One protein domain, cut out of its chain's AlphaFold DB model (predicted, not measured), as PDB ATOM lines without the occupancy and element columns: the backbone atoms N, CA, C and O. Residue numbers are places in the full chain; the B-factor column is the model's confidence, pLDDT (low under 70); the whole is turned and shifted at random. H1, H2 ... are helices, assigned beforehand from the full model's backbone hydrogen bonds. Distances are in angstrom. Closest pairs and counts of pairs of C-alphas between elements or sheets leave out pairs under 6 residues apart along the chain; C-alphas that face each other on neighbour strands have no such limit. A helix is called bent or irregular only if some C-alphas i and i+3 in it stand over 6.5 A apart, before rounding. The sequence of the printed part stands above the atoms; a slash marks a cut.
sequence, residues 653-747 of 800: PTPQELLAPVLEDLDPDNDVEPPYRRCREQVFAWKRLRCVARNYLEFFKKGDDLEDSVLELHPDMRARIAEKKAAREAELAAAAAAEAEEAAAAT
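AT A GLANCE: This is residues 653 to 747 of the 800 residues of an uncharacterized protein of Chlamydomonas schloesseri (UniProt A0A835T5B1). One long helix, H5, leaves a small head of four shorter helices, H1 to H4, and sticks out as an arm with residues 726 to 747; the arm makes the length. The printed part has 95 residues, with five named helices in the order H1 to H5 and no named strand: all helix. It is only just loose, close to extended, with a radius of gyration of the C-alphas of 18.4 A and spans of 63 by 23 by 23 A.

HOW THE PARTS SIT: H5, residues 715 to 747, and H4, residues 706 to 713, only just touch, only at the corner by their link, with C-alphas 711 and 718 closest at 5.6 A. H4 is the hub, touching four helices. H1, residues 655 to 666, touches H4 at a steep tilt of 68 degrees, the C-alphas of Val 662 and Glu 707 closest at 7.5 A. H2, residues 682 to 693, only just touches H4, with 3 pairs of C-alphas within 8 A, the closest being Leu 689 and Leu 706 at 6.4 A. H1 touches H2 with residues 655 to 659 alone, C-alphas 655 and 691 closest at 6.5 A. H3, residues 697 to 701, only just touches H4, C-alphas 699 and 709 closest at 6.0 A. Every O i to N i+4 pair is within hydrogen-bond range in H4 and H5, against 5 of 8 in H1, 7 of 8 in H2 and 0 of 1 in H3, where 2 of 2 O i to N i+3 pairs are.

IN THESE COORDINATES: H5 is 47.8 A long, from C-alpha 715 at (62.284, 70.931, 151.611) to C-alpha 747 at (87.230, 50.066, 116.590). H1, beginning at (67.615, 75.892, 166.516), measures 16.6 A and is irregular, C-alphas 658 and 661 being 7.1 A apart. H2 measures 16.1 A, H4 10.6 A and H3 8.0 A.

THE WHOLE: The C-alphas of Arg 694 and Thr 747 are farthest apart, 63.5 A. The printed part has no cut. The link from H1 to H2, residues 667 to 681, is long. Mean pLDDT of the printed part is 74.1; 21 residues are under 70, among them 742 to 747.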
ATOM      1  N   PRO A 653      71.810  80.053 171.169       66.94
ATOM      2  CA  PRO A 653      71.614  80.178 169.726       66.94
ATOM      3  C   PRO A 653      70.314  79.507 169.277       66.94
ATOM      4  O   PRO A 653      69.895  78.503 169.869       66.94
ATOM      5  N   THR A 654      69.670  80.040 168.239       68.62
ATOM      6  CA  THR A 654      68.405  79.475 167.740       68.62
ATOM      7  C   THR A 654      68.594  78.051 167.198       68.62
ATOM      8  O   THR A 654      69.695  77.684 166.779       68.62
ATOM      9  N   PRO A 655      67.541  77.208 167.156       66.38
ATOM     10  CA  PRO A 655      67.615  75.892 166.516       66.38
ATOM     11  C   PRO A 655      68.176  75.953 165.088       66.38
ATOM     12  O   PRO A 655      68.930  75.072 164.690       66.38
ATOM     13  N   GLN A 656      67.867  77.023 164.356       70.75
ATOM     14  CA  GLN A 656      68.363  77.319 163.017       70.75
ATOM     15  C   GLN A 656      69.878  77.591 163.016       70.75
ATOM     16  O   GLN A 656      70.604  76.924 162.287       70.75
ATOM     17  N   GLU A 657      70.388  78.474 163.884       74.56
ATOM     18  CA  GLU A 657      71.840  78.703 164.055       74.56
ATOM     19  C   GLU A 657      72.594  77.432 164.481       74.56
ATOM     20  O   GLU A 657      73.741  77.209 164.095       74.56
ATOM     21  N   LEU A 658      71.954  76.572 165.277       73.75
ATOM     22  CA  LEU A 658      72.528  75.297 165.705       73.75
ATOM     23  C   LEU A 658      72.556  74.259 164.568       73.75
ATOM     24  O   LEU A 658      73.429  73.393 164.581       73.75
ATOM     25  N   LEU A 659      71.646  74.333 163.595       78.94
ATOM     26  CA  LEU A 659      71.581  73.423 162.445       78.94
ATOM     27  C   LEU A 659      72.269  73.970 161.183       78.94
ATOM     28  O   LEU A 659      72.563  73.182 160.289       78.94
ATOM     29  N   ALA A 660      72.604  75.262 161.120       79.12
ATOM     30  CA  ALA A 660      73.317  75.856 159.986       79.12
ATOM     31  C   ALA A 660      74.603  75.087 159.587       79.12
ATOM     32  O   ALA A 660      74.732  74.774 158.407       79.12
ATOM     33  N   PRO A 661      75.468  74.614 160.514       80.69
ATOM     34  CA  PRO A 661      76.642  73.808 160.148       80.69
ATOM     35  C   PRO A 661      76.329  72.395 159.620       80.69
ATOM     36  O   PRO A 661      77.242  71.694 159.203       80.69
ATOM     37  N   VAL A 662      75.071  71.941 159.683       79.62
ATOM     38  CA  VAL A 662      74.592  70.715 159.014       79.62
ATOM     39  C   VAL A 662      74.049  71.046 157.624       79.62
ATOM     40  O   VAL A 662      74.255  70.279 156.693       79.62
ATOM     41  N   LEU A 663      73.387  72.197 157.472       78.31
ATOM     42  CA  LEU A 663      72.936  72.697 156.172       78.31
ATOM     43  C   LEU A 663      74.122  73.054 155.262       78.31
ATOM     44  O   LEU A 663      74.075  72.735 154.081       78.31
ATOM     45  N   GLU A 664      75.202  73.620 155.812       80.50
ATOM     46  CA  GLU A 664      76.485  73.834 155.118       80.50
ATOM     47  C   GLU A 664      77.062  72.526 154.549       80.50
ATOM     48  O   GLU A 664      77.386  72.460 153.366       80.50
ATOM     49  N   ASP A 665      77.149  71.478 155.377       78.69
ATOM     50  CA  ASP A 665      77.680  70.150 155.020       78.69
ATOM     51  C   ASP A 665      76.787  69.371 154.030       78.69
ATOM     52  O   ASP A 665      77.217  68.373 153.442       78.69
ATOM     53  N   LEU A 666      75.528  69.798 153.881       75.31
ATOM     54  CA  LEU A 666      74.542  69.244 152.953       75.31
ATOM     55  C   LEU A 666      74.357  70.098 151.688       75.31
ATOM     56  O   LEU A 666      73.698  69.628 150.759       75.31
ATOM     57  N   ASP A 667      74.903  71.318 151.628       77.38
ATOM     58  CA  ASP A 667      74.740  72.186 150.462       77.38
ATOM     59  C   ASP A 667      75.570  71.648 149.278       77.38
ATOM     60  O   ASP A 667      76.796  71.536 149.376       77.38
ATOM     61  N   PRO A 668      74.936  71.325 148.135       67.50
ATOM     62  CA  PRO A 668      75.631  70.843 146.946       67.50
ATOM     63  C   PRO A 668      76.424  71.943 146.206       67.50
ATOM     64  O   PRO A 668      76.881  71.703 145.091       67.50
ATOM     65  N   ASP A 669      76.552  73.158 146.750       72.75
ATOM     66  CA  ASP A 669      77.562  74.163 146.369       72.75
ATOM     67  C   ASP A 669      78.881  74.059 147.177       72.75
ATOM     68  O   ASP A 669      79.865  74.683 146.790       72.75
ATOM     69  N   ASN A 670      78.934  73.270 148.264       74.62
ATOM     70  CA  ASN A 670      80.116  73.150 149.142       74.62
ATOM     71  C   ASN A 670      80.961  71.870 148.936       74.62
ATOM     72  O   ASN A 670      81.987  71.717 149.596       74.62
ATOM     73  N   ASP A 671      80.524  70.936 148.081       65.25
ATOM     74  CA  ASP A 671      81.223  69.685 147.707       65.25
ATOM     75  C   ASP A 671      81.781  68.821 148.873       65.25
ATOM     76  O   ASP A 671      82.757  68.081 148.728       65.25
ATOM     77  N   VAL A 672      81.133  68.846 150.046       71.56
ATOM     78  CA  VAL A 672      81.535  68.030 151.209       71.56
ATOM     79  C   VAL A 672      81.149  66.559 151.008       71.56
ATOM     80  O   VAL A 672      79.973  66.180 151.099       71.56
ATOM     81  N   GLU A 673      82.150  65.703 150.775       69.62
ATOM     82  CA  GLU A 673      81.937  64.264 150.593       69.62
ATOM     83  C   GLU A 673      81.306  63.595 151.841       69.62
ATOM     84  O   GLU A 673      81.649  63.939 152.980       69.62
ATOM     85  N   PRO A 674      80.447  62.566 151.667       70.38
ATOM     86  CA  PRO A 674      79.776  61.871 152.773       70.38
ATOM     87  C   PRO A 674      80.649  61.355 153.942       70.38
ATOM     88  O   PRO A 674      80.122  61.323 155.059       70.38
ATOM     89  N   PRO A 675      81.932  60.956 153.763       70.44
ATOM     90  CA  PRO A 675      82.795  60.548 154.877       70.44
ATOM     91  C   PRO A 675      83.201  61.690 155.820       70.44
ATOM     92  O   PRO A 675      83.488  61.427 156.986       70.44
ATOM     93  N   TYR A 676      83.236  62.938 155.335       73.75
ATOM     94  CA  TYR A 676      83.797  64.085 156.065       73.75
ATOM     95  C   TYR A 676      82.744  65.006 156.702       73.75
ATOM     96  O   TYR A 676      83.104  65.941 157.419       73.75
ATOM     97  N   ARG A 677      81.448  64.730 156.496       80.00
ATOM     98  CA  ARG A 677      80.342  65.475 157.119       80.00
ATOM     99  C   ARG A 677      80.389  65.382 158.644       80.00
ATOM    100  O   ARG A 677      80.455  64.290 159.211       80.00
ATOM    101  N   ARG A 678      80.222  66.519 159.321       78.38
ATOM    102  CA  ARG A 678      80.169  66.674 160.788       78.38
ATOM    103  C   ARG A 678      79.082  65.798 161.425       78.38
ATOM    104  O   ARG A 678      79.236  65.348 162.557       78.38
ATOM    105  N   CYS A 679      78.022  65.471 160.681       76.31
ATOM    106  CA  CYS A 679      76.981  64.509 161.066       76.31
ATOM    107  C   CYS A 679      77.499  63.089 161.370       76.31
ATOM    108  O   CYS A 679      76.831  62.347 162.086       76.31
ATOM    109  N   ARG A 680      78.689  62.707 160.883       79.56
ATOM    110  CA  ARG A 680      79.336  61.424 161.209       79.56
ATOM    111  C   ARG A 680      80.024  61.428 162.582       79.56
ATOM    112  O   ARG A 680      80.252  60.358 163.145       79.56
ATOM    113  N   GLU A 681      80.312  62.594 163.171       81.69
ATOM    114  CA  GLU A 681      80.787  62.677 164.557       81.69
ATOM    115  C   GLU A 681      79.608  62.432 165.516       81.69
ATOM    116  O   GLU A 681      78.764  63.302 165.735       81.69
ATOM    117  N   GLN A 682      79.572  61.252 166.142       74.81
ATOM    118  CA  GLN A 682      78.477  60.822 167.028       74.81
ATOM    119  C   GLN A 682      78.133  61.857 168.118       74.81
ATOM    120  O   GLN A 682      76.965  62.089 168.426       74.81
ATOM    121  N   VAL A 683      79.148  62.521 168.683       76.50
ATOM    122  CA  VAL A 683      78.992  63.528 169.745       76.50
ATOM    123  C   VAL A 683      78.438  64.858 169.212       76.50
ATOM    124  O   VAL A 683      77.734  65.557 169.946       76.50
ATOM    125  N   PHE A 684      78.702  65.212 167.953       84.00
ATOM    126  CA  PHE A 684      78.081  66.352 167.276       84.00
ATOM    127  C   PHE A 684      76.621  66.037 166.931       84.00
ATOM    128  O   PHE A 684      75.723  66.776 167.348       84.00
ATOM    129  N   ALA A 685      76.371  64.903 166.270       79.88
ATOM    130  CA  ALA A 685      75.035  64.486 165.852       79.88
ATOM    131  C   ALA A 685      74.058  64.397 167.038       79.88
ATOM    132  O   ALA A 685      73.000  65.026 167.030       79.88
ATOM    133  N   TRP A 686      74.460  63.724 168.121       80.56
ATOM    134  CA  TRP A 686      73.667  63.576 169.347       80.56
ATOM    135  C   TRP A 686      73.315  64.911 170.024       80.56
ATOM    136  O   TRP A 686      72.218  65.066 170.570       80.56
ATOM    137  N   LYS A 687      74.203  65.918 169.962       79.25
ATOM    138  CA  LYS A 687      73.899  67.277 170.450       79.25
ATOM    139  C   LYS A 687      72.829  67.952 169.591       79.25
ATOM    140  O   LYS A 687      71.944  68.592 170.151       79.25
ATOM    141  N   ARG A 688      72.889  67.814 168.260       83.38
ATOM    142  CA  ARG A 688      71.917  68.428 167.336       83.38
ATOM    143  C   ARG A 688      70.554  67.738 167.386       83.38
ATOM    144  O   ARG A 688      69.549  68.430 167.517       83.38
ATOM    145  N   LEU A 689      70.514  66.404 167.413       77.62
ATOM    146  CA  LEU A 689      69.280  65.624 167.586       77.62
ATOM    147  C   LEU A 689      68.524  66.028 168.861       77.62
ATOM    148  O   LEU A 689      67.310  66.210 168.826       77.62
ATOM    149  N   ARG A 690      69.229  66.292 169.970       78.38
ATOM    150  CA  ARG A 690      68.620  66.814 171.211       78.38
ATOM    151  C   ARG A 690      68.049  68.232 171.091       78.38
ATOM    152  O   ARG A 690      67.124  68.564 171.831       78.38
ATOM    153  N   CYS A 691      68.559  69.060 170.181       73.81
ATOM    154  CA  CYS A 691      67.963  70.360 169.860       73.81
ATOM    155  C   CYS A 691      66.706  70.202 168.987       73.81
ATOM    156  O   CYS A 691      65.711  70.873 169.250       73.81
ATOM    157  N   VAL A 692      66.723  69.285 168.011       73.56
ATOM    158  CA  VAL A 692      65.561  68.962 167.158       73.56
ATOM    159  C   VAL A 692      64.422  68.367 167.990       73.56
ATOM    160  O   VAL A 692      63.307  68.881 167.949       73.56
ATOM    161  N   ALA A 693      64.704  67.355 168.818       75.69
ATOM    162  CA  ALA A 693      63.716  66.631 169.627       75.69
ATOM    163  C   ALA A 693      62.891  67.520 170.574       75.69
ATOM    164  O   ALA A 693      61.762  67.174 170.914       75.69
ATOM    165  N   ARG A 694      63.428  68.676 170.989       67.88
ATOM    166  CA  ARG A 694      62.717  69.635 171.850       67.88
ATOM    167  C   ARG A 694      61.538  70.318 171.146       67.88
ATOM    168  O   ARG A 694      60.589  70.705 171.821       67.88
ATOM    169  N   ASN A 695      61.608  70.468 169.822       67.25
ATOM    170  CA  ASN A 695      60.633  71.225 169.031       67.25
ATOM    171  C   ASN A 695      59.906  70.355 167.988       67.25
ATOM    172  O   ASN A 695      58.782  70.671 167.613       67.25
ATOM    173  N   TYR A 696      60.536  69.273 167.520       69.56
ATOM    174  CA  TYR A 696      60.098  68.482 166.369       69.56
ATOM    175  C   TYR A 696      60.220  66.972 166.631       69.56
ATOM    176  O   TYR A 696      60.950  66.250 165.952       69.56
ATOM    177  N   LEU A 697      59.497  66.481 167.640       72.38
ATOM    178  CA  LEU A 697      59.514  65.065 168.034       72.38
ATOM    179  C   LEU A 697      58.988  64.114 166.932       72.38
ATOM    180  O   LEU A 697      59.311  62.932 166.924       72.38
ATOM    181  N   GLU A 698      58.198  64.630 165.985       71.69
ATOM    182  CA  GLU A 698      57.571  63.855 164.906       71.69
ATOM    183  C   GLU A 698      58.570  63.197 163.937       71.69
ATOM    184  O   GLU A 698      58.278  62.116 163.424       71.69
ATOM    185  N   PHE A 699      59.748  63.791 163.705       63.12
ATOM    186  CA  PHE A 699      60.733  63.245 162.756       63.12
ATOM    187  C   PHE A 699      61.338  61.911 163.224       63.12
ATOM    188  O   PHE A 699      61.563  61.017 162.409       63.12
ATOM    189  N   PHE A 700      61.459  61.710 164.541       67.44
ATOM    190  CA  PHE A 700      61.964  60.473 165.159       67.44
ATOM    191  C   PHE A 700      61.084  59.235 164.891       67.44
ATOM    192  O   PHE A 700      61.476  58.113 165.197       67.44
ATOM    193  N   LYS A 701      59.904  59.399 164.276       71.12
ATOM    194  CA  LYS A 701      59.071  58.280 163.797       71.12
ATOM    195  C   LYS A 701      59.634  57.592 162.545       71.12
ATOM    196  O   LYS A 701      59.120  56.540 162.170       71.12
ATOM    197  N   LYS A 702      60.636  58.184 161.881       63.72
ATOM    198  CA  LYS A 702      61.251  57.672 160.640       63.72
ATOM    199  C   LYS A 702      62.644  57.070 160.850       63.72
ATOM    200  O   LYS A 702      63.042  56.210 160.073       63.72
ATOM    201  N   GLY A 703      63.350  57.495 161.897       69.38
ATOM    202  CA  GLY A 703      64.705  57.069 162.250       69.38
ATOM    203  C   GLY A 703      65.388  58.100 163.155       69.38
ATOM    204  O   GLY A 703      64.815  59.153 163.432       69.38
ATOM    205  N   ASP A 704      66.615  57.806 163.587       68.56
ATOM    206  CA  ASP A 704      67.466  58.727 164.367       68.56
ATOM    207  C   ASP A 704      68.411  59.568 163.473       68.56
ATOM    208  O   ASP A 704      69.288  60.280 163.968       68.56
ATOM    209  N   ASP A 705      68.262  59.493 162.145       76.19
ATOM    210  CA  ASP A 705      69.165  60.128 161.184       76.19
ATOM    211  C   ASP A 705      68.990  61.654 161.115       76.19
ATOM    212  O   ASP A 705      67.952  62.204 160.729       76.19
ATOM    213  N   LEU A 706      70.063  62.360 161.483       76.94
ATOM    214  CA  LEU A 706      70.098  63.820 161.549       76.94
ATOM    215  C   LEU A 706      70.042  64.484 160.165       76.94
ATOM    216  O   LEU A 706      69.428  65.540 160.037       76.94
ATOM    217  N   GLU A 707      70.675  63.892 159.145       77.69
ATOM    218  CA  GLU A 707      70.686  64.454 157.784       77.69
ATOM    219  C   GLU A 707      69.259  64.475 157.204       77.69
ATOM    220  O   GLU A 707      68.781  65.538 156.809       77.69
ATOM    221  N   ASP A 708      68.520  63.362 157.281       76.31
ATOM    222  CA  ASP A 708      67.118  63.301 156.842       76.31
ATOM    223  C   ASP A 708      66.202  64.203 157.681       76.31
ATOM    224  O   ASP A 708      65.379  64.933 157.126       76.31
ATOM    225  N   SER A 709      66.389  64.246 159.007       77.81
ATOM    226  CA  SER A 709      65.634  65.151 159.892       77.81
ATOM    227  C   SER A 709      65.787  66.630 159.501       77.81
ATOM    228  O   SER A 709      64.837  67.407 159.606       77.81
ATOM    229  N   VAL A 710      66.971  67.039 159.032       76.88
ATOM    230  CA  VAL A 710      67.239  68.409 158.558       76.88
ATOM    231  C   VAL A 710      66.693  68.640 157.142       76.88
ATOM    232  O   VAL A 710      66.174  69.721 156.862       76.88
ATOM    233  N   LEU A 711      66.719  67.632 156.268       77.50
ATOM    234  CA  LEU A 711      66.126  67.707 154.924       77.50
ATOM    235  C   LEU A 711      64.586  67.701 154.928       77.50
ATOM    236  O   LEU A 711      63.975  68.158 153.961       77.50
ATOM    237  N   GLU A 712      63.940  67.231 155.999       75.62
ATOM    238  CA  GLU A 712      62.493  67.409 156.208       75.62
ATOM    239  C   GLU A 712      62.124  68.763 156.834       75.62
ATOM    240  O   GLU A 712      61.020  69.252 156.604       75.62
ATOM    241  N   LEU A 713      63.052  69.410 157.547       74.19
ATOM    242  CA  LEU A 713      62.915  70.808 157.981       74.19
ATOM    243  C   LEU A 713      63.099  71.810 156.826       74.19
ATOM    244  O   LEU A 713      62.530  72.899 156.876       74.19
ATOM    245  N   HIS A 714      63.871  71.453 155.793       77.19
ATOM    246  CA  HIS A 714      64.223  72.329 154.669       77.19
ATOM    247  C   HIS A 714      63.942  71.668 153.300       77.19
ATOM    248  O   HIS A 714      64.879  71.259 152.603       77.19
ATOM    249  N   PRO A 715      62.664  71.582 152.870       75.81
ATOM    250  CA  PRO A 715      62.284  70.931 151.611       75.81
ATOM    251  C   PRO A 715      62.917  71.582 150.370       75.81
ATOM    252  O   PRO A 715      63.225  70.883 149.406       75.81
ATOM    253  N   ASP A 716      63.187  72.889 150.407       76.94
ATOM    254  CA  ASP A 716      63.818  73.618 149.297       76.94
ATOM    255  C   ASP A 716      65.266  73.150 149.054       76.94
ATOM    256  O   ASP A 716      65.695  72.987 147.912       76.94
ATOM    257  N   MET A 717      66.010  72.844 150.125       73.38
ATOM    258  CA  MET A 717      67.356  72.260 150.022       73.38
ATOM    259  C   MET A 717      67.296  70.831 149.480       73.38
ATOM    260  O   MET A 717      68.077  70.470 148.601       73.38
ATOM    261  N   ARG A 718      66.320  70.035 149.935       76.00
ATOM    262  CA  ARG A 718      66.066  68.681 149.420       76.00
ATOM    263  C   ARG A 718      65.770  68.685 147.912       76.00
ATOM    264  O   ARG A 718      66.231  67.787 147.210       76.00
ATOM    265  N   ALA A 719      65.069  69.705 147.408       78.44
ATOM    266  CA  ALA A 719      64.844  69.904 145.976       78.44
ATOM    267  C   ALA A 719      66.139  70.271 145.221       78.44
ATOM    268  O   ALA A 719      66.480  69.587 144.256       78.44
ATOM    269  N   ARG A 720      66.908  71.268 145.694       78.06
ATOM    270  CA  ARG A 720      68.191  71.680 145.072       78.06
ATOM    271  C   ARG A 720      69.214  70.535 145.000       78.06
ATOM    272  O   ARG A 720      69.920  70.401 144.002       78.06
ATOM    273  N   ILE A 721      69.274  69.684 146.029       78.31
ATOM    274  CA  ILE A 721      70.130  68.484 146.057       78.31
ATOM    275  C   ILE A 721      69.707  67.477 144.979       78.31
ATOM    276  O   ILE A 721      70.562  66.938 144.275       78.31
ATOM    277  N   ALA A 722      68.402  67.232 144.817       78.94
ATOM    278  CA  ALA A 722      67.891  66.320 143.794       78.94
ATOM    279  C   ALA A 722      68.145  66.844 142.367       78.94
ATOM    280  O   ALA A 722      68.565  66.076 141.504       78.94
ATOM    281  N   GLU A 723      67.952  68.145 142.137       81.44
ATOM    282  CA  GLU A 723      68.199  68.810 140.852       81.44
ATOM    283  C   GLU A 723      69.675  68.720 140.431       81.44
ATOM    284  O   GLU A 723      69.977  68.216 139.349       81.44
ATOM    285  N   LYS A 724      70.614  69.104 141.309       78.75
ATOM    286  CA  LYS A 724      72.055  68.973 141.025       78.75
ATOM    287  C   LYS A 724      72.506  67.520 140.861       78.75
ATOM    288  O   LYS A 724      73.366  67.249 140.025       78.75
ATOM    289  N   LYS A 725      71.927  66.573 141.612       76.31
ATOM    290  CA  LYS A 725      72.220  65.143 141.433       76.31
ATOM    291  C   LYS A 725      71.785  64.658 140.048       76.31
ATOM    292  O   LYS A 725      72.585  64.022 139.371       76.31
ATOM    293  N   ALA A 726      70.581  65.019 139.605       78.75
ATOM    294  CA  ALA A 726      70.094  64.694 138.265       78.75
ATOM    295  C   ALA A 726      70.939  65.354 137.158       78.75
ATOM    296  O   ALA A 726      71.230  64.712 136.153       78.75
ATOM    297  N   ALA A 727      71.393  66.599 137.356       79.94
ATOM    298  CA  ALA A 727      72.298  67.273 136.425       79.94
ATOM    299  C   ALA A 727      73.650  66.543 136.294       79.94
ATOM    300  O   ALA A 727      74.091  66.279 135.180       79.94
ATOM    301  N   ARG A 728      74.265  66.139 137.415       76.12
ATOM    302  CA  ARG A 728      75.527  65.375 137.422       76.12
ATOM    303  C   ARG A 728      75.363  63.957 136.859       76.12
ATOM    304  O   ARG A 728      76.267  63.453 136.202       76.12
ATOM    305  N   GLU A 729      74.219  63.313 137.082       75.12
ATOM    306  CA  GLU A 729      73.894  62.019 136.463       75.12
ATOM    307  C   GLU A 729      73.698  62.148 134.941       75.12
ATOM    308  O   GLU A 729      74.161  61.284 134.197       75.12
ATOM    309  N   ALA A 730      73.103  63.246 134.462       79.94
ATOM    310  CA  ALA A 730      72.991  63.547 133.034       79.94
ATOM    311  C   ALA A 730      74.347  63.901 132.389       79.94
ATOM    312  O   ALA A 730      74.624  63.460 131.277       79.94
ATOM    313  N   GLU A 731      75.211  64.643 133.088       79.38
ATOM    314  CA  GLU A 731      76.578  64.957 132.648       79.38
ATOM    315  C   GLU A 731      77.438  63.689 132.534       79.38
ATOM    316  O   GLU A 731      78.074  63.463 131.505       79.38
ATOM    317  N   LEU A 732      77.391  62.804 133.537       74.75
ATOM    318  CA  LEU A 732      78.077  61.507 133.494       74.75
ATOM    319  C   LEU A 732      77.521  60.588 132.396       74.75
ATOM    320  O   LEU A 732      78.292  59.879 131.751       74.75
ATOM    321  N   ALA A 733      76.210  60.616 132.135       77.75
ATOM    322  CA  ALA A 733      75.613  59.883 131.019       77.75
ATOM    323  C   ALA A 733      76.049  60.442 129.650       77.75
ATOM    324  O   ALA A 733      76.283  59.668 128.724       77.75
ATOM    325  N   ALA A 734      76.204  61.765 129.522       79.62
ATOM    326  CA  ALA A 734      76.724  62.402 128.314       79.62
ATOM    327  C   ALA A 734      78.217  62.096 128.094       79.62
ATOM    328  O   ALA A 734      78.614  61.783 126.974       79.62
ATOM    329  N   ALA A 735      79.031  62.104 129.156       74.69
ATOM    330  CA  ALA A 735      80.437  61.705 129.094       74.69
ATOM    331  C   ALA A 735      80.597  60.224 128.699       74.69
ATOM    332  O   ALA A 735      81.374  59.906 127.803       74.69
ATOM    333  N   ALA A 736      79.796  59.325 129.285       73.44
ATOM    334  CA  ALA A 736      79.788  57.908 128.918       73.44
ATOM    335  C   ALA A 736      79.307  57.662 127.473       73.44
ATOM    336  O   ALA A 736      79.762  56.719 126.827       73.44
ATOM    337  N   ALA A 737      78.415  58.506 126.943       74.56
ATOM    338  CA  ALA A 737      78.026  58.469 125.533       74.56
ATOM    339  C   ALA A 737      79.161  58.949 124.607       74.56
ATOM    340  O   ALA A 737      79.383  58.337 123.564       74.56
ATOM    341  N   ALA A 738      79.909  59.983 125.003       73.44
ATOM    342  CA  ALA A 738      81.063  60.478 124.252       73.44
ATOM    343  C   ALA A 738      82.219  59.460 124.215       73.44
ATOM    344  O   ALA A 738      82.741  59.181 123.138       73.44
ATOM    345  N   GLU A 739      82.566  58.828 125.344       71.50
ATOM    346  CA  GLU A 739      83.568  57.746 125.357       71.50
ATOM    347  C   GLU A 739      83.113  56.522 124.541       71.50
ATOM    348  O   GLU A 739      83.939  55.854 123.921       71.50
ATOM    349  N   ALA A 740      81.807  56.238 124.472       69.62
ATOM    350  CA  ALA A 740      81.278  55.183 123.605       69.62
ATOM    351  C   ALA A 740      81.394  55.528 122.104       69.62
ATOM    352  O   ALA A 740      81.634  54.632 121.293       69.62
ATOM    353  N   GLU A 741      81.260  56.803 121.727       72.62
ATOM    354  CA  GLU A 741      81.475  57.280 120.353       72.62
ATOM    355  C   GLU A 741      82.969  57.263 119.976       72.62
ATOM    356  O   GLU A 741      83.329  56.785 118.897       72.62
ATOM    357  N   GLU A 742      83.861  57.672 120.887       65.12
ATOM    358  CA  GLU A 742      85.317  57.589 120.695       65.12
ATOM    359  C   GLU A 742      85.803  56.130 120.605       65.12
ATOM    360  O   GLU A 742      86.585  55.784 119.714       65.12
ATOM    361  N   ALA A 743      85.275  55.233 121.445       59.75
ATOM    362  CA  ALA A 743      85.557  53.800 121.366       59.75
ATOM    363  C   ALA A 743      85.058  53.174 120.048       59.75
ATOM    364  O   ALA A 743      85.757  52.340 119.468       59.75
ATOM    365  N   ALA A 744      83.896  53.601 119.539       60.00
ATOM    366  CA  ALA A 744      83.387  53.161 118.241       60.00
ATOM    367  C   ALA A 744      84.297  53.619 117.083       60.00
ATOM    368  O   ALA A 744      84.611  52.820 116.193       60.00
ATOM    369  N   ALA A 745      84.785  54.864 117.126       61.41
ATOM    370  CA  ALA A 745      85.758  55.381 116.163       61.41
ATOM    371  C   ALA A 745      87.094  54.614 116.215       61.41
ATOM    372  O   ALA A 745      87.650  54.274 115.169       61.41
ATOM    373  N   ALA A 746      87.575  54.267 117.414       57.16
ATOM    374  CA  ALA A 746      88.784  53.466 117.596       57.16
ATOM    375  C   ALA A 746      88.640  52.037 117.035       57.16
ATOM    376  O   ALA A 746      89.561  51.540 116.387       57.16
ATOM    377  N   THR A 747      87.482  51.384 117.207       57.88
ATOM    378  CA  THR A 747      87.230  50.066 116.590       57.88
ATOM    379  C   THR A 747      87.124  50.136 115.067       57.88
ATOM    380  O   THR A 747      87.710  49.299 114.383       57.88
TER     381      THR A 747